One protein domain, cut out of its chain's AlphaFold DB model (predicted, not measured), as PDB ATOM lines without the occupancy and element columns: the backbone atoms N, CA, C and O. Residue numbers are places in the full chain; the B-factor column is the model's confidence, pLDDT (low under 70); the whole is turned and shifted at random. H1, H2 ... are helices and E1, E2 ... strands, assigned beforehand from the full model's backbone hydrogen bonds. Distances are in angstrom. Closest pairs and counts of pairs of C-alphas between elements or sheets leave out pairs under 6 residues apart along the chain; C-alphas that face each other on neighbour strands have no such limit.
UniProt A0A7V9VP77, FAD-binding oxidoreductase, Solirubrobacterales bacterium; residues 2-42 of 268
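Overview. This is residues 2 to 42 of the 268 residues of the protein "FAD-binding oxidoreductase" of Solirubrobacterales bacterium (UniProt A0A7V9VP77). A narrow ribbon of two antiparallel strands, E1 and E2, makes the middle of a flat, drawn-out piece, with one helix near each end of the ribbon. H1 is near the end where E1 begins, and H2 is at the other end, between E1 and E2 along the chain. The printed part has 41 residues with two named helices and two named strands, in the order H1, E1, H2, E2; the sheet's order is E1 - E2, and the class is mixed, helices and strands. The whole is only just loose, close to compact, with a radius of gyration of the C-alphas of 11.3 A, and its C-alphas span 32 by 20 by 10 A.

Along the chain. Find C-alpha 2 at (279.494, 202.683, 203.751), where H1 begins; this helix holds residues 2 to 10 and is 12.0 A long from first to last C-alpha. Go on past residues 11 to 16 to C-alpha 17 at (278.132, 208.815, 194.550), and from there E1 runs through residues 17 to 21 over 13.1 A. H2 follows at once with residues 22 to 29, 10.1 A from first to last C-alpha. Then look for E2 in residues 35 to 39; it is 13.7 A long and ends at C-alpha 39, at (278.537, 207.588, 189.734).

Arrangement. Begin with the sheet, where E1 and E2 are antiparallel neighbours with 153 degrees between their directions. C-alphas 17 and 39 face each other at 5.0 A, and so do 21 and 35 at 4.8 A. Look at N 18 and O 38, within hydrogen-bond range at 2.9 A, and at N 38 and O 18 at 2.8 A. Turn to H2, where the closest C-alphas of H2 and E2 are those of Ala 22 and Ala 35, 4.8 A apart. Near the other end of the ribbon, the closest C-alphas of H1 and E1 are those of Leu 5 and Phe 17, 7.2 A apart. H1 is apart from H2 and from E2. In H1 and H2 every O i to N i+4 pair is within hydrogen-bond range.

Size, cuts and confidence. The two C-alphas farthest apart are those of Trp 10 and Gly 30, at 32.4 A, while the first and last printed C-alphas, of Gln 2 and Cys 42, are 20.5 A apart. The printed part has no cut. The links E1 to H2 and H2 to E2 are tight, the link H1 to E1 is short, and there is no long link. Read the B-factor column for the model's confidence: the mean pLDDT of the printed part is 83.0, and no printed residue is under 70.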
ATOM      1  N   GLN A   2     279.664 201.556 202.809       79.25
ATOM      2  CA  GLN A   2     279.494 202.683 203.751       79.25
ATOM      3  C   GLN A   2     280.800 203.439 204.038       79.25
ATOM      4  O   GLN A   2     280.837 204.641 203.852       79.25
ATOM      5  N   VAL A   3     281.887 202.724 204.349       84.00
ATOM      6  CA  VAL A   3     283.213 203.339 204.557       84.00
ATOM      7  C   VAL A   3     283.658 204.173 203.351       84.00
ATOM      8  O   VAL A   3     284.091 205.300 203.526       84.00
ATOM      9  N   LEU A   4     283.496 203.656 202.126       81.38
ATOM     10  CA  LEU A   4     283.829 204.391 200.901       81.38
ATOM     11  C   LEU A   4     282.981 205.663 200.764       81.38
ATOM     12  O   LEU A   4     283.519 206.725 200.481       81.38
ATOM     13  N   LEU A   5     281.669 205.565 200.981       82.56
ATOM     14  CA  LEU A   5     280.760 206.711 200.913       82.56
ATOM     15  C   LEU A   5     281.096 207.763 201.972       82.56
ATOM     16  O   LEU A   5     281.073 208.948 201.664       82.56
ATOM     17  N   ASP A   6     281.449 207.338 203.184       84.88
ATOM     18  CA  ASP A   6     281.864 208.232 204.263       84.88
ATOM     19  C   ASP A   6     283.189 208.928 203.918       84.88
ATOM     20  O   ASP A   6     283.317 210.134 204.119       84.88
ATOM     21  N   SER A   7     284.156 208.205 203.337       84.31
ATOM     22  CA  SER A   7     285.416 208.781 202.845       84.31
ATOM     23  C   SER A   7     285.196 209.783 201.709       84.31
ATOM     24  O   SER A   7     285.793 210.858 201.718       84.31
ATOM     25  N   LEU A   8     284.317 209.471 200.755       82.19
ATOM     26  CA  LEU A   8     283.976 210.365 199.644       82.19
ATOM     27  C   LEU A   8     283.218 211.603 200.132       82.19
ATOM     28  O   LEU A   8     283.503 212.714 199.696       82.19
ATOM     29  N   ALA A   9     282.291 211.435 201.077       82.94
ATOM     30  CA  ALA A   9     281.591 212.545 201.715       82.94
ATOM     31  C   ALA A   9     282.552 213.444 202.501       82.94
ATOM     32  O   ALA A   9     282.461 214.665 202.398       82.94
ATOM     33  N   TRP A  10     283.500 212.854 203.235       85.88
ATOM     34  CA  TRP A  10     284.562 213.596 203.911       85.88
ATOM     35  C   TRP A  10     285.418 214.402 202.925       85.88
ATOM     36  O   TRP A  10     285.732 215.558 203.201       85.88
ATOM     37  N   GLY A  11     285.724 213.835 201.754       81.31
ATOM     38  CA  GLY A  11     286.441 214.510 200.667       81.31
ATOM     39  C   GLY A  11     285.622 215.538 199.875       81.31
ATOM     40  O   GLY A  11     286.148 216.105 198.927       81.31
ATOM     41  N   GLY A  12     284.353 215.785 200.227       82.31
ATOM     42  CA  GLY A  12     283.477 216.738 199.528       82.31
ATOM     43  C   GLY A  12     282.784 216.190 198.273       82.31
ATOM     44  O   GLY A  12     281.959 216.879 197.683       82.31
ATOM     45  N   GLU A  13     283.035 214.933 197.915       79.38
ATOM     46  CA  GLU A  13     282.534 214.281 196.697       79.38
ATOM     47  C   GLU A  13     281.282 213.423 196.941       79.38
ATOM     48  O   GLU A  13     280.753 212.788 196.033       79.38
ATOM     49  N   GLY A  14     280.748 213.395 198.167       73.44
ATOM     50  CA  GLY A  14     279.631 212.516 198.545       73.44
ATOM     51  C   GLY A  14     278.354 212.680 197.707       73.44
ATOM     52  O   GLY A  14     277.563 211.747 197.627       73.44
ATOM     53  N   ALA A  15     278.155 213.831 197.055       76.75
ATOM     54  CA  ALA A  15     277.010 214.080 196.173       76.75
ATOM     55  C   ALA A  15     277.124 213.393 194.797       76.75
ATOM     56  O   ALA A  15     276.114 213.220 194.115       76.75
ATOM     57  N   VAL A  16     278.334 212.994 194.392       82.44
ATOM     58  CA  VAL A  16     278.609 212.332 193.109       82.44
ATOM     59  C   VAL A  16     278.278 210.839 193.161       82.44
ATOM     60  O   VAL A  16     278.001 210.225 192.129       82.44
ATOM     61  N   PHE A  17     278.259 210.253 194.358       85.06
ATOM     62  CA  PHE A  17     278.132 208.815 194.550       85.06
ATOM     63  C   PHE A  17     276.842 208.465 195.271       85.06
ATOM     64  O   PHE A  17     276.509 209.021 196.317       85.06
ATOM     65  N   ARG A  18     276.130 207.469 194.750       87.31
ATOM     66  CA  ARG A  18     274.894 206.989 195.362       87.31
ATOM     67  C   ARG A  18     274.894 205.477 195.457       87.31
ATOM     68  O   ARG A  18     275.176 204.777 194.490       87.31
ATOM     69  N   ARG A  19     274.521 204.956 196.623       88.44
ATOM     70  CA  ARG A  19     274.273 203.524 196.786       88.44
ATOM     71  C   ARG A  19     273.068 203.099 195.943       88.44
ATOM     72  O   ARG A  19     272.018 203.731 196.016       88.44
ATOM     73  N   VAL A  20     273.223 201.990 195.227       88.81
ATOM     74  CA  VAL A  20     272.152 201.278 194.517       88.81
ATOM     75  C   VAL A  20     271.792 200.042 195.338       88.81
ATOM     76  O   VAL A  20     272.678 199.292 195.767       88.81
ATOM     77  N   THR A  21     270.507 199.856 195.636       89.69
ATOM     78  CA  THR A  21     270.020 198.686 196.388       89.69
ATOM     79  C   THR A  21     269.881 197.463 195.479       89.69
ATOM     80  O   THR A  21     269.943 197.584 194.258       89.69
ATOM     81  N   ALA A  22     269.695 196.275 196.066       87.88
ATOM     82  CA  ALA A  22     269.372 195.068 195.301       87.88
ATOM     83  C   ALA A  22     268.099 195.262 194.464       87.88
ATOM     84  O   ALA A  22     268.112 194.985 193.271       87.88
ATOM     85  N   ASP A  23     267.040 195.799 195.076       88.38
ATOM     86  CA  ASP A  23     265.757 196.028 194.404       88.38
ATOM     87  C   ASP A  23     265.902 197.011 193.239       88.38
ATOM     88  O   ASP A  23     265.432 196.730 192.144       88.38
ATOM     89  N   GLU A  24     266.631 198.116 193.434       86.69
ATOM     90  CA  GLU A  24     266.884 199.085 192.362       86.69
ATOM     91  C   GLU A  24     267.739 198.477 191.237       86.69
ATOM     92  O   GLU A  24     267.465 198.696 190.060       86.69
ATOM     93  N   SER A  25     268.759 197.685 191.582       84.56
ATOM     94  CA  SER A  25     269.572 196.953 190.602       84.56
ATOM     95  C   SER A  25     268.722 195.960 189.802       84.56
ATOM     96  O   SER A  25     268.852 195.874 188.581       84.56
ATOM     97  N   GLN A  26     267.825 195.228 190.462       82.62
ATOM     98  CA  GLN A  26     266.946 194.264 189.810       82.62
ATOM     99  C   GLN A  26     265.907 194.957 188.918       82.62
ATOM    100  O   GLN A  26     265.695 194.520 187.789       82.62
ATOM    101  N   GLU A  27     265.276 196.028 189.404       82.00
ATOM    102  CA  GLU A  27     264.247 196.787 188.683       82.00
ATOM    103  C   GLU A  27     264.821 197.489 187.449       82.00
ATOM    104  O   GLU A  27     264.225 197.445 186.375       82.00
ATOM    105  N   ARG A  28     265.992 198.113 187.591       78.88
ATOM    106  CA  ARG A  28     266.573 198.960 186.548       78.88
ATOM    107  C   ARG A  28     267.451 198.202 185.558       78.88
ATOM    108  O   ARG A  28     267.524 198.586 184.394       78.88
ATOM    109  N   LEU A  29     268.160 197.173 186.025       75.56
ATOM    110  CA  LEU A  29     269.221 196.511 185.257       75.56
ATOM    111  C   LEU A  29     268.956 195.021 185.009       75.56
ATOM    112  O   LEU A  29     269.768 194.379 184.347       75.56
ATOM    113  N   GLY A  30     267.886 194.446 185.576       74.69
ATOM    114  CA  GLY A  30     267.627 193.000 185.510       74.69
ATOM    115  C   GLY A  30     268.726 192.155 186.168       74.69
ATOM    116  O   GLY A  30     268.879 190.976 185.859       74.69
ATOM    117  N   SER A  31     269.525 192.774 187.037       72.00
ATOM    118  CA  SER A  31     270.817 192.269 187.493       72.00
ATOM    119  C   SER A  31     270.703 191.437 188.778       72.00
ATOM    120  O   SER A  31     270.054 191.889 189.723       72.00
ATOM    121  N   PRO A  32     271.427 190.303 188.891       74.56
ATOM    122  CA  PRO A  32     271.421 189.466 190.092       74.56
ATOM    123  C   PRO A  32     272.266 190.024 191.258       74.56
ATOM    124  O   PRO A  32     272.401 189.358 192.287       74.56
ATOM    125  N   PHE A  33     272.886 191.204 191.124       79.38
ATOM    126  CA  PHE A  33     273.784 191.755 192.147       79.38
ATOM    127  C   PHE A  33     273.023 192.377 193.333       79.38
ATOM    128  O   PHE A  33     272.082 193.149 193.169       79.38
ATOM    129  N   GLY A  34     273.478 192.085 194.559       80.50
ATOM    130  CA  GLY A  34     272.801 192.491 195.802       80.50
ATOM    131  C   GLY A  34     273.006 193.949 196.248       80.50
ATOM    132  O   GLY A  34     272.417 194.370 197.243       80.50
ATOM    133  N   ALA A  35     273.867 194.712 195.573       83.25
ATOM    134  CA  ALA A  35     274.057 196.152 195.762       83.25
ATOM    135  C   ALA A  35     274.988 196.705 194.673       83.25
ATOM    136  O   ALA A  35     275.788 195.962 194.105       83.25
ATOM    137  N   GLY A  36     274.961 198.022 194.467       88.25
ATOM    138  CA  GLY A  36     275.885 198.720 193.578       88.25
ATOM    139  C   GLY A  36     276.212 200.137 194.044       88.25
ATOM    140  O   GLY A  36     275.732 200.605 195.084       88.25
ATOM    141  N   LEU A  37     277.027 200.818 193.244       89.12
ATOM    142  CA  LEU A  37     277.353 202.229 193.400       89.12
ATOM    143  C   LEU A  37     277.130 202.932 192.059       89.12
ATOM    144  O   LEU A  37     277.631 202.479 191.034       89.12
ATOM    145  N   ALA A  38     276.350 204.007 192.072       88.69
ATOM    146  CA  ALA A  38     276.122 204.872 190.926       88.69
ATOM    147  C   ALA A  38     277.022 206.104 191.026       88.69
ATOM    148  O   ALA A  38     277.156 206.688 192.103       88.69
ATOM    149  N   PHE A  39     277.591 206.490 189.887       89.31
ATOM    150  CA  PHE A  39     278.537 207.588 189.734       89.31
ATOM    151  C   PHE A  39     277.895 208.640 188.824       89.31
ATOM    152  O   PHE A  39     277.514 208.332 187.694       89.31
ATOM    153  N   GLY A  40     277.730 209.864 189.319       85.19
ATOM    154  CA  GLY A  40     277.067 210.952 188.590       85.19
ATOM    155  C   GLY A  40     277.966 211.707 187.606       85.19
ATOM    156  O   GLY A  40     277.470 212.533 186.850       85.19
ATOM    157  N   ASN A  41     279.273 211.444 187.616       84.75
ATOM    158  CA  ASN A  41     280.292 212.164 186.847       84.75
ATOM    159  C   ASN A  41     281.023 211.273 185.827       84.75
ATOM    160  O   ASN A  41     282.148 211.573 185.432       84.75
ATOM    161  N   CYS A  42     280.404 210.170 185.406       84.94
ATOM    162  CA  CYS A  42     280.954 209.288 184.382       84.94
ATOM    163  C   CYS A  42     280.326 209.563 183.014       84.94
ATOM    164  O   CYS A  42     279.175 209.983 182.910       84.94
TER     165      CYS A  42